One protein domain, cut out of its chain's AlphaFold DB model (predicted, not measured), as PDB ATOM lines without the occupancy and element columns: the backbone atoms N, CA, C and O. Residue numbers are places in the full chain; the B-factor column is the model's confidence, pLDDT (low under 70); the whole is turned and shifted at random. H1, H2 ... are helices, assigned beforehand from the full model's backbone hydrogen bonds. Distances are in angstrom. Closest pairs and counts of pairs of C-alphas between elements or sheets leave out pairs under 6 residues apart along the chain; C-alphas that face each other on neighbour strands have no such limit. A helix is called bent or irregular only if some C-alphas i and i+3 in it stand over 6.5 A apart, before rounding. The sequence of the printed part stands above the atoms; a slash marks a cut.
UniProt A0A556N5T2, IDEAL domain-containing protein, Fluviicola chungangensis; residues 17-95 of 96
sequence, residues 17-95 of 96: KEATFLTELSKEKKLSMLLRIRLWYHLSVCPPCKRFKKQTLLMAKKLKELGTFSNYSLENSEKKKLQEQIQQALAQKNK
ATOM      1  N   LYS A  17      29.849 -29.427  -6.229       94.25
ATOM      2  CA  LYS A  17      30.271 -28.021  -6.373       94.25
ATOM      3  C   LYS A  17      30.860 -27.744  -7.758       94.25
ATOM      4  O   LYS A  17      30.601 -26.702  -8.354       94.25
ATOM      5  N   GLU A  18      31.639 -28.676  -8.290       93.38
ATOM      6  CA  GLU A  18      32.195 -28.576  -9.642       93.38
ATOM      7  C   GLU A  18      31.118 -28.769 -10.708       93.38
ATOM      8  O   GLU A  18      31.119 -28.068 -11.718       93.38
ATOM      9  N   ALA A  19      30.176 -29.690 -10.485       94.69
ATOM     10  CA  ALA A  19      29.072 -29.939 -11.406       94.69
ATOM     11  C   ALA A  19      28.119 -28.738 -11.509       94.69
ATOM     12  O   ALA A  19      27.715 -28.368 -12.616       94.69
ATOM     13  N   THR A  20      27.781 -28.093 -10.387       95.69
ATOM     14  CA  THR A  20      26.972 -26.866 -10.397       95.69
ATOM     15  C   THR A  20      27.731 -25.714 -11.048       95.69
ATOM     16  O   THR A  20      27.170 -25.033 -11.904       95.69
ATOM     17  N   PHE A  21      29.025 -25.555 -10.749       95.44
ATOM     18  CA  PHE A  21      29.876 -24.557 -11.401       95.44
ATOM     19  C   PHE A  21      29.928 -24.743 -12.923       95.44
ATOM     20  O   PHE A  21      29.680 -23.802 -13.671       95.44
ATOM     21  N   LEU A  22      30.198 -25.963 -13.400       94.62
ATOM     22  CA  LEU A  22      30.221 -26.278 -14.829       94.62
ATOM     23  C   LEU A  22      28.855 -26.087 -15.494       94.62
ATOM     24  O   LEU A  22      28.795 -25.687 -16.656       94.62
ATOM     25  N   THR A  23      27.765 -26.357 -14.771       95.31
ATOM     26  CA  THR A  23      26.401 -26.118 -15.256       95.31
ATOM     27  C   THR A  23      26.174 -24.636 -15.545       95.31
ATOM     28  O   THR A  23      25.710 -24.311 -16.637       95.31
ATOM     29  N   GLU A  24      26.543 -23.741 -14.630       95.56
ATOM     30  CA  GLU A  24      26.408 -22.294 -14.847       95.56
ATOM     31  C   GLU A  24      27.395 -21.782 -15.900       95.56
ATOM     32  O   GLU A  24      26.998 -21.095 -16.839       95.56
ATOM     33  N   LEU A  25      28.649 -22.239 -15.854       93.38
ATOM     34  CA  LEU A  25      29.664 -21.866 -16.838       93.38
ATOM     35  C   LEU A  25      29.257 -22.238 -18.273       93.38
ATOM     36  O   LEU A  25      29.576 -21.511 -19.211       93.38
ATOM     37  N   SER A  26      28.534 -23.351 -18.450       93.19
ATOM     38  CA  SER A  26      28.039 -23.790 -19.761       93.19
ATOM     39  C   SER A  26      27.008 -22.851 -20.396       93.19
ATOM     40  O   SER A  26      26.777 -22.943 -21.601       93.19
ATOM     41  N   LYS A  27      26.389 -21.966 -19.602       91.00
ATOM     42  CA  LYS A  27      25.439 -20.950 -20.078       91.00
ATOM     43  C   LYS A  27      26.151 -19.705 -20.597       91.00
ATOM     44  O   LYS A  27      25.663 -19.079 -21.529       91.00
ATOM     45  N   GLU A  28      27.295 -19.369 -20.011       89.06
ATOM     46  CA  GLU A  28      28.101 -18.210 -20.406       89.06
ATOM     47  C   GLU A  28      29.024 -18.532 -21.583       89.06
ATOM     48  O   GLU A  28      29.224 -17.707 -22.474       89.06
ATOM     49  N   LYS A  29      29.603 -19.739 -21.601       89.00
ATOM     50  CA  LYS A  29      30.546 -20.156 -22.640       89.00
ATOM     51  C   LYS A  29      30.462 -21.642 -22.955       89.00
ATOM     52  O   LYS A  29      30.030 -22.466 -22.151       89.00
ATOM     53  N   LYS A  30      30.972 -22.012 -24.130       88.38
ATOM     54  CA  LYS A  30      31.121 -23.421 -24.507       88.38
ATOM     55  C   LYS A  30      32.132 -24.098 -23.578       88.38
ATOM     56  O   LYS A  30      33.267 -23.643 -23.436       88.38
ATOM     57  N   LEU A  31      31.721 -25.204 -22.963       90.00
ATOM     58  CA  LEU A  31      32.636 -26.093 -22.253       90.00
ATOM     59  C   LEU A  31      33.499 -26.872 -23.251       90.00
ATOM     60  O   LEU A  31      33.043 -27.195 -24.350       90.00
ATOM     61  N   SER A  32      34.712 -27.242 -22.837       90.00
ATOM     62  CA  SER A  32      35.496 -28.232 -23.576       90.00
ATOM     63  C   SER A  32      34.755 -29.575 -23.616       90.00
ATOM     64  O   SER A  32      33.977 -29.905 -22.715       90.00
ATOM     65  N   MET A  33      34.992 -30.364 -24.666       88.31
ATOM     66  CA  MET A  33      34.265 -31.617 -24.904       88.31
ATOM     67  C   MET A  33      34.385 -32.589 -23.719       88.31
ATOM     68  O   MET A  33      33.382 -33.134 -23.264       88.31
ATOM     69  N   LEU A  34      35.584 -32.714 -23.140       88.81
ATOM     70  CA  LEU A  34      35.828 -33.535 -21.949       88.81
ATOM     71  C   LEU A  34      35.013 -33.068 -20.735       88.81
ATOM     72  O   LEU A  34      34.394 -33.888 -20.059       88.81
ATOM     73  N   LEU A  35      34.966 -31.758 -20.463       90.56
ATOM     74  CA  LEU A  35      34.183 -31.215 -19.346       90.56
ATOM     75  C   LEU A  35      32.681 -31.415 -19.560       90.56
ATOM     76  O   LEU A  35      31.955 -31.698 -18.608       90.56
ATOM     77  N   ARG A  36      32.220 -31.328 -20.811       92.38
ATOM     78  CA  ARG A  36      30.825 -31.591 -21.170       92.38
ATOM     79  C   ARG A  36      30.436 -33.049 -20.914       92.38
ATOM     80  O   ARG A  36      29.367 -33.283 -20.355       92.38
ATOM     81  N   ILE A  37      31.298 -34.003 -21.276       92.88
ATOM     82  CA  ILE A  37      31.068 -35.438 -21.038       92.88
ATOM     83  C   ILE A  37      31.057 -35.739 -19.533       92.88
ATOM     84  O   ILE A  37      30.127 -36.378 -19.046       92.88
ATOM     85  N   ARG A  38      32.034 -35.223 -18.775       92.31
ATOM     86  CA  ARG A  38      32.084 -35.389 -17.309       92.31
ATOM     87  C   ARG A  38      30.842 -34.828 -16.622       92.31
ATOM     88  O   ARG A  38      30.265 -35.482 -15.758       92.31
ATOM     89  N   LEU A  39      30.411 -33.631 -17.025       94.12
ATOM     90  CA  LEU A  39      29.194 -33.021 -16.497       94.12
ATOM     91  C   LEU A  39      27.961 -33.863 -16.841       94.12
ATOM     92  O   LEU A  39      27.113 -34.077 -15.982       94.12
ATOM     93  N   TRP A  40      27.860 -34.358 -18.077       94.75
ATOM     94  CA  TRP A  40      26.758 -35.224 -18.492       94.75
ATOM     95  C   TRP A  40      26.675 -36.498 -17.641       94.75
ATOM     96  O   TRP A  40      25.591 -36.822 -17.160       94.75
ATOM     97  N   TYR A  41      27.814 -37.146 -17.381       94.19
ATOM     98  CA  TYR A  41      27.896 -38.303 -16.489       94.19
ATOM     99  C   TYR A  41      27.460 -37.962 -15.057       94.19
ATOM    100  O   TYR A  41      26.586 -38.621 -14.504       94.19
ATOM    101  N   HIS A  42      27.979 -36.887 -14.456       95.00
ATOM    102  CA  HIS A  42      27.579 -36.514 -13.093       95.00
ATOM    103  C   HIS A  42      26.066 -36.235 -12.991       95.00
ATOM    104  O   HIS A  42      25.412 -36.628 -12.029       95.00
ATOM    105  N   LEU A  43      25.478 -35.587 -14.001       95.81
ATOM    106  CA  LEU A  43      24.039 -35.305 -14.040       95.81
ATOM    107  C   LEU A  43      23.170 -36.555 -14.257       95.81
ATOM    108  O   LEU A  43      21.971 -36.493 -13.973       95.81
ATOM    109  N   SER A  44      23.719 -37.662 -14.770       94.81
ATOM    110  CA  SER A  44      22.979 -38.924 -14.887       94.81
ATOM    111  C   SER A  44      22.931 -39.681 -13.558       94.81
ATOM    112  O   SER A  44      21.889 -40.251 -13.242       94.81
ATOM    113  N   VAL A  45      24.000 -39.609 -12.756       94.75
ATOM    114  CA  VAL A  45      24.125 -40.337 -11.477       94.75
ATOM    115  C   VAL A  45      23.721 -39.527 -10.241       94.75
ATOM    116  O   VAL A  45      23.444 -40.112  -9.199       94.75
ATOM    117  N   CYS A  46      23.659 -38.194 -10.328       96.06
ATOM    118  CA  CYS A  46      23.334 -37.312  -9.203       96.06
ATOM    119  C   CYS A  46      22.006 -36.555  -9.436       96.06
ATOM    120  O   CYS A  46      21.989 -35.480 -10.055       96.06
ATOM    121  N   PRO A  47      20.866 -37.070  -8.922       97.44
ATOM    122  CA  PRO A  47      19.559 -36.430  -9.074       97.44
ATOM    123  C   PRO A  47      19.479 -34.978  -8.564       97.44
ATOM    124  O   PRO A  47      18.857 -34.164  -9.255       97.44
ATOM    125  N   PRO A  48      20.095 -34.595  -7.424       97.88
ATOM    126  CA  PRO A  48      20.126 -33.200  -6.981       97.88
ATOM    127  C   PRO A  48      20.744 -32.256  -8.018       97.88
ATOM    128  O   PRO A  48      20.125 -31.254  -8.376       97.88
ATOM    129  N   CYS A  49      21.899 -32.607  -8.589       97.31
ATOM    130  CA  CYS A  49      22.555 -31.796  -9.619       97.31
ATOM    131  C   CYS A  49      21.723 -31.721 -10.911       97.31
ATOM    132  O   CYS A  49      21.640 -30.668 -11.551       97.31
ATOM    133  N   LYS A  50      21.022 -32.805 -11.272       97.38
ATOM    134  CA  LYS A  50      20.062 -32.806 -12.388       97.38
ATOM    135  C   LYS A  50      18.895 -31.844 -12.148       97.38
ATOM    136  O   LYS A  50      18.485 -31.144 -13.076       97.38
ATOM    137  N   ARG A  51      18.355 -31.799 -10.924       98.00
ATOM    138  CA  ARG A  51      17.289 -30.858 -10.535       98.00
ATOM    139  C   ARG A  51      17.793 -29.420 -10.523       98.00
ATOM    140  O   ARG A  51      17.125 -28.578 -11.112       98.00
ATOM    141  N   PHE A  52      18.978 -29.172  -9.966       97.69
ATOM    142  CA  PHE A  52      19.631 -27.862  -9.989       97.69
ATOM    143  C   PHE A  52      19.698 -27.304 -11.414       97.69
ATOM    144  O   PHE A  52      19.167 -26.229 -11.676       97.69
ATOM    145  N   LYS A  53      20.221 -28.081 -12.377       96.94
ATOM    146  CA  LYS A  53      20.274 -27.669 -13.790       96.94
ATOM    147  C   LYS A  53      18.901 -27.284 -14.354       96.94
ATOM    148  O   LYS A  53      18.792 -26.317 -15.105       96.94
ATOM    149  N   LYS A  54      17.854 -28.054 -14.038       96.88
ATOM    150  CA  LYS A  54      16.486 -27.751 -14.492       96.88
ATOM    151  C   LYS A  54      15.961 -26.467 -13.852       96.88
ATOM    152  O   LYS A  54      15.423 -25.625 -14.562       96.88
ATOM    153  N   GLN A  55      16.137 -26.309 -12.541       97.12
ATOM    154  CA  GLN A  55      15.688 -25.131 -11.796       97.12
ATOM    155  C   GLN A  55      16.354 -23.861 -12.315       97.12
ATOM    156  O   GLN A  55      15.659 -22.901 -12.630       97.12
ATOM    157  N   THR A  56      17.675 -23.868 -12.493       95.25
ATOM    158  CA  THR A  56      18.388 -22.666 -12.936       95.25
ATOM    159  C   THR A  56      18.070 -22.299 -14.387       95.25
ATOM    160  O   THR A  56      18.073 -21.119 -14.733       95.25
ATOM    161  N   LEU A  57      17.731 -23.273 -15.241       93.94
ATOM    162  CA  LEU A  57      17.212 -23.003 -16.587       93.94
ATOM    163  C   LEU A  57      15.800 -22.391 -16.551       93.94
ATOM    164  O   LEU A  57      15.525 -21.438 -17.280       93.94
ATOM    165  N   LEU A  58      14.914 -22.919 -15.702       95.44
ATOM    166  CA  LEU A  58      13.558 -22.391 -15.534       95.44
ATOM    167  C   LEU A  58      13.579 -20.964 -14.980       95.44
ATOM    168  O   LEU A  58      12.897 -20.102 -15.526       95.44
ATOM    169  N   MET A  59      14.397 -20.701 -13.959       93.12
ATOM    170  CA  MET A  59      14.579 -19.361 -13.392       93.12
ATOM    171  C   MET A  59      15.056 -18.367 -14.451       93.12
ATOM    172  O   MET A  59      14.453 -17.310 -14.599       93.12
ATOM    173  N   ALA A  60      16.072 -18.721 -15.246       89.50
ATOM    174  CA  ALA A  60      16.568 -17.855 -16.316       89.50
ATOM    175  C   ALA A  60      15.485 -17.540 -17.363       89.50
ATOM    176  O   ALA A  60      15.350 -16.395 -17.796       89.50
ATOM    177  N   LYS A  61      14.673 -18.536 -17.745       90.06
ATOM    178  CA  LYS A  61      13.553 -18.332 -18.675       90.06
ATOM    179  C   LYS A  61      12.488 -17.408 -18.076       90.06
ATOM    180  O   LYS A  61      12.055 -16.479 -18.748       90.06
ATOM    181  N   LYS A  62      12.109 -17.629 -16.815       90.69
ATOM    182  CA  LYS A  62      11.114 -16.806 -16.114       90.69
ATOM    183  C   LYS A  62      11.584 -15.375 -15.889       90.69
ATOM    184  O   LYS A  62      10.805 -14.460 -16.108       90.69
ATOM    185  N   LEU A  63      12.852 -15.165 -15.554       87.94
ATOM    186  CA  LEU A  63      13.437 -13.825 -15.461       87.94
ATOM    187  C   LEU A  63      13.418 -13.096 -16.808       87.94
ATOM    188  O   LEU A  63      13.099 -11.914 -16.851       87.94
ATOM    189  N   LYS A  64      13.704 -13.797 -17.911       85.12
ATOM    190  CA  LYS A  64      13.603 -13.214 -19.255       85.12
ATOM    191  C   LYS A  64      12.164 -12.819 -19.600       85.12
ATOM    192  O   LYS A  64      11.961 -11.727 -20.114       85.12
ATOM    193  N   GLU A  65      11.193 -13.679 -19.287       84.12
ATOM    194  CA  GLU A  65       9.758 -13.388 -19.445       84.12
ATOM    195  C   GLU A  65       9.326 -12.187 -18.578       84.12
ATOM    196  O   GLU A  65       8.582 -11.333 -19.048       84.12
ATOM    197  N   LEU A  66       9.836 -12.067 -17.346       81.38
ATOM    198  CA  LEU A  66       9.574 -10.918 -16.469       81.38
ATOM    199  C   LEU A  66      10.194  -9.615 -17.003       81.38
ATOM    200  O   LEU A  66       9.539  -8.576 -17.008       81.38
ATOM    201  N   GLY A  67      11.431  -9.666 -17.504       68.69
ATOM    202  CA  GLY A  67      12.109  -8.511 -18.100       68.69
ATOM    203  C   GLY A  67      11.413  -7.980 -19.358       68.69
ATOM    204  O   GLY A  67      11.411  -6.773 -19.589       68.69
ATOM    205  N   THR A  68      10.749  -8.849 -20.127       57.84
ATOM    206  CA  THR A  68       9.935  -8.436 -21.285       57.84
ATOM    207  C   THR A  68       8.660  -7.665 -20.928       57.84
ATOM    208  O   THR A  68       8.088  -7.052 -21.821       57.84
ATOM    209  N   PHE A  69       8.223  -7.627 -19.661       55.56
ATOM    210  CA  PHE A  69       7.131  -6.730 -19.243       55.56
ATOM    211  C   PHE A  69       7.585  -5.277 -19.079       55.56
ATOM    212  O   PHE A  69       6.750  -4.375 -19.037       55.56
ATOM    213  N   SER A  70       8.894  -5.024 -19.014       62.19
ATOM    214  CA  SER A  70       9.405  -3.665 -19.133       62.19
ATOM    215  C   SER A  70       9.514  -3.313 -20.618       62.19
ATOM    216  O   SER A  70      10.367  -3.836 -21.329       62.19
ATOM    217  N   ASN A  71       8.691  -2.376 -21.099       61.38
ATOM    218  CA  ASN A  71       8.910  -1.685 -22.382       61.38
ATOM    219  C   ASN A  71      10.121  -0.730 -22.304       61.38
ATOM    220  O   ASN A  71      10.159   0.310 -22.959       61.38
ATOM    221  N   TYR A  72      11.100  -1.051 -21.456       70.50
ATOM    222  CA  TYR A  72      12.298  -0.265 -21.263       70.50
ATOM    223  C   TYR A  72      13.214  -0.496 -22.464       70.50
ATOM    224  O   TYR A  72      14.025  -1.422 -22.511       70.50
ATOM    225  N   SER A  73      13.031   0.335 -23.485       75.25
ATOM    226  CA  SER A  73      14.012   0.506 -24.545       75.25
ATOM    227  C   SER A  73      14.988   1.584 -24.105       75.25
ATOM    228  O   SER A  73      14.566   2.696 -23.803       75.25
ATOM    229  N   LEU A  74      16.285   1.282 -24.175       77.50
ATOM    230  CA  LEU A  74      17.325   2.307 -24.106       77.50
ATOM    231  C   LEU A  74      17.035   3.411 -25.129       77.50
ATOM    232  O   LEU A  74      16.623   3.118 -26.267       77.50
ATOM    233  N   GLU A  75      17.269   4.657 -24.732       83.69
ATOM    234  CA  GLU A  75      17.166   5.799 -25.630       83.69
ATOM    235  C   GLU A  75      18.240   5.690 -26.729       83.69
ATOM    236  O   GLU A  75      19.276   5.035 -26.570       83.69
ATOM    237  N   ASN A  76      18.013   6.316 -27.884       84.62
ATOM    238  CA  ASN A  76      18.961   6.245 -29.001       84.62
ATOM    239  C   ASN A  76      20.345   6.808 -28.632       84.62
ATOM    240  O   ASN A  76      21.363   6.285 -29.084       84.62
ATOM    241  N   SER A  77      20.379   7.837 -27.783       85.25
ATOM    242  CA  SER A  77      21.601   8.441 -27.243       85.25
ATOM    243  C   SER A  77      22.404   7.447 -26.388       85.25
ATOM    244  O   SER A  77      23.613   7.291 -26.576       85.25
ATOM    245  N   GLU A  78      21.728   6.692 -25.522       87.81
ATOM    246  CA  GLU A  78      22.326   5.662 -24.666       87.81
ATOM    247  C   GLU A  78      22.840   4.467 -25.474       87.81
ATOM    248  O   GLU A  78      23.960   3.997 -25.251       87.81
ATOM    249  N   LYS A  79      22.060   4.006 -26.463       89.19
ATOM    250  CA  LYS A  79      22.475   2.933 -27.383       89.19
ATOM    251  C   LYS A  79      23.748   3.306 -28.136       89.19
ATOM    252  O   LYS A  79      24.660   2.485 -28.228       89.19
ATOM    253  N   LYS A  80      23.824   4.542 -28.640       92.00
ATOM    254  CA  LYS A  80      24.978   5.033 -29.400       92.00
ATOM    255  C   LYS A  80      26.236   5.097 -28.536       92.00
ATOM    256  O   LYS A  80      27.281   4.591 -28.939       92.00
ATOM    257  N   LYS A  81      26.113   5.604 -27.305       93.38
ATOM    258  CA  LYS A  81      27.216   5.624 -26.333       93.38
ATOM    259  C   LYS A  81      27.724   4.212 -26.019       93.38
ATOM    260  O   LYS A  81      28.932   3.986 -25.983       93.38
ATOM    261  N   LEU A  82      26.815   3.247 -25.849       91.12
ATOM    262  CA  LEU A  82      27.183   1.844 -25.636       91.12
ATOM    263  C   LEU A  82      27.929   1.255 -26.846       91.12
ATOM    264  O   LEU A  82      28.925   0.551 -26.682       91.12
ATOM    265  N   GLN A  83      27.460   1.542 -28.065       92.81
ATOM    266  CA  GLN A  83      28.094   1.077 -29.303       92.81
ATOM    267  C   GLN A  83      29.522   1.612 -29.450       92.81
ATOM    268  O   GLN A  83      30.427   0.845 -29.781       92.81
ATOM    269  N   GLU A  84      29.738   2.895 -29.157       94.06
ATOM    270  CA  GLU A  84      31.063   3.523 -29.192       94.06
ATOM    271  C   GLU A  84      32.023   2.866 -28.187       94.06
ATOM    272  O   GLU A  84      33.154   2.524 -28.539       94.06
ATOM    273  N   GLN A  85      31.560   2.592 -26.963       93.62
ATOM    274  CA  GLN A  85      32.359   1.899 -25.946       93.62
ATOM    275  C   GLN A  85      32.750   0.476 -26.373       93.62
ATOM    276  O   GLN A  85      33.899   0.064 -26.188       93.62
ATOM    277  N   ILE A  86      31.825  -0.272 -26.985       92.44
ATOM    278  CA  ILE A  86      32.103  -1.617 -27.507       92.44
ATOM    279  C   ILE A  86      33.151  -1.552 -28.626       92.44
ATOM    280  O   ILE A  86      34.099  -2.338 -28.622       92.44
ATOM    281  N   GLN A  87      33.020  -0.608 -29.564       94.00
ATOM    282  CA  GLN A  87      33.983  -0.439 -30.656       94.00
ATOM    283  C   GLN A  87      35.383  -0.097 -30.143       94.00
ATOM    284  O   GLN A  87      36.363  -0.685 -30.600       94.00
ATOM    285  N   GLN A  88      35.488   0.792 -29.154       93.38
ATOM    286  CA  GLN A  88      36.765   1.133 -28.526       93.38
ATOM    287  C   GLN A  88      37.415  -0.085 -27.859       93.38
ATOM    288  O   GLN A  88      38.605  -0.329 -28.062       93.38
ATOM    289  N   ALA A  89      36.644  -0.886 -27.117       91.19
ATOM    290  CA  ALA A  89      37.151  -2.093 -26.464       91.19
ATOM    291  C   ALA A  89      37.639  -3.148 -27.477       91.19
ATOM    292  O   ALA A  89      38.690  -3.763 -27.282       91.19
ATOM    293  N   LEU A  90      36.913  -3.337 -28.585       90.00
ATOM    294  CA  LEU A  90      37.325  -4.241 -29.664       90.00
ATOM    295  C   LEU A  90      38.592  -3.744 -30.377       90.00
ATOM    296  O   LEU A  90      39.489  -4.539 -30.650       90.00
ATOM    297  N   ALA A  91      38.702  -2.436 -30.627       88.75
ATOM    298  CA  ALA A  91      39.883  -1.837 -31.242       88.75
ATOM    299  C   ALA A  91      41.135  -1.962 -30.359       88.75
ATOM    300  O   ALA A  91      42.222  -2.208 -30.875       88.75
ATOM    301  N   GLN A  92      40.995  -1.834 -29.037       84.06
ATOM    302  CA  GLN A  92      42.096  -2.043 -28.090       84.06
ATOM    303  C   GLN A  92      42.540  -3.509 -28.048       84.06
ATOM    304  O   GLN A  92      43.735  -3.785 -28.032       84.06
ATOM    305  N   LYS A  93      41.592  -4.452 -28.102       80.81
ATOM    306  CA  LYS A  93      41.885  -5.891 -28.120       80.81
ATOM    307  C   LYS A  93      42.610  -6.352 -29.392       80.81
ATOM    308  O   LYS A  93      43.352  -7.317 -29.327       80.81
ATOM    309  N   ASN A  94      42.405  -5.678 -30.525       73.12
ATOM    310  CA  ASN A  94      43.056  -6.012 -31.798       73.12
ATOM    311  C   ASN A  94      44.454  -5.379 -31.967       73.12
ATOM    312  O   ASN A  94      45.101  -5.615 -32.984       73.12
ATOM    313  N   LYS A  95      44.900  -4.543 -31.018       67.06
ATOM    314  CA  LYS A  95      46.222  -3.888 -31.029       67.06
ATOM    315  C   LYS A  95      47.274  -4.595 -30.159       67.06
ATOM    316  O   LYS A  95      48.403  -4.114 -30.110       67.06
TER     317      LYS A  95
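AT A GLANCE: This is residues 17 to 95 of the 96 residues of the protein "IDEAL domain-containing protein" of Fluviicola chungangensis (UniProt A0A556N5T2). Picture an open, flat arch: the long helix H3 is its bar, H1 and H2 cluster at the bar's first end, and H4 is a separate leg beyond its last end, with empty space between H4 and the cluster. H2 meets H3 at a corner, H1 packs with its residues 19 to 23 on both of them, and residues 58 to 73, the last part of H3 with most of the link, lead away to H4, which touches no helix. The printed part has 79 residues with four named helices in the order H1, H2, H3, H4 and no named strand, and its class is all helix. The whole is extended, with a radius of gyration of the C-alphas of 18.4 A, and its C-alphas span 51 by 40 by 16 A.

IN THESE COORDINATES: Begin with the longest helix, H3, residues 47 to 67. Find C-alpha 47 at (19.559, -36.430, -9.074); from there the helix runs 30.3 A to C-alpha 67 at (12.109, -8.511, -18.100), and you can watch y climb along the way. Step back along the chain to H2, residues 33 to 45, which measures 19.0 A from first to last C-alpha. Before it is H1, residues 17 to 28, 17.3 A long; its first C-alpha, that of Lys 17, is at (30.271, -28.021, -6.373). Then go past H3 to H4, residues 76 to 93, 26.0 A long, which ends with C-alpha 93 at (41.885, -5.891, -28.120). No helix is bent or irregular.

HOW THE PARTS SIT: Start again at H3 and look at its residues 49 to 53, which alone touch H1. The closest C-alphas of the two helices are those of Thr 23 and Lys 53, 6.5 A apart. H1 and H3 run the same way at a shallow tilt of 33 degrees, only just short of steep. Now look at the corner between H2 and H3: they touch only at the corner by their link, residues 42 to 44 of H2 with residues 49 to 50 of H3. Their closest C-alphas are those of Leu 43 and Lys 50, 5.0 A apart, and their lines are about perpendicular, only just, at 71 degrees. H1 touches H2 with residues 19 to 23 alone; the closest C-alphas are those of Ala 19 and Leu 39, 6.0 A apart. These two run opposite ways at a steep tilt of 54 degrees, with 10.9 A from centre to centre. H4 is apart from H1, from H2 and from H3. On the backbone, every O i to N i+4 pair is within hydrogen-bond range in H2, H3 and H4, while in H1 6 of 8 are.

THE WHOLE: To see the full reach, compare the two C-alphas farthest apart, those of Val 45 and Ser 77, at 51.3 A; the first and last printed C-alphas, those of Lys 17 and Lys 95, are 38.0 A apart. The printed residues run from 17 to 95 without a cut. The links from H1 to H2, 4 residues, and from H2 to H3, 1 residue, are tight; the link from H3 to H4, 8 residues, is short, and there is no long link. Three stretches stand free: residues 58 to 73, of which 58 to 67 belong to H3; residues 75 to 81, of which 76 to 81 belong to H4; and residues 83 to 95, of which 83 to 93 belong to H4. In the B-factor column the mean pLDDT of the printed part is 88.9, and the model's confidence is under 70 at residues 67 to 71 and at residue 95.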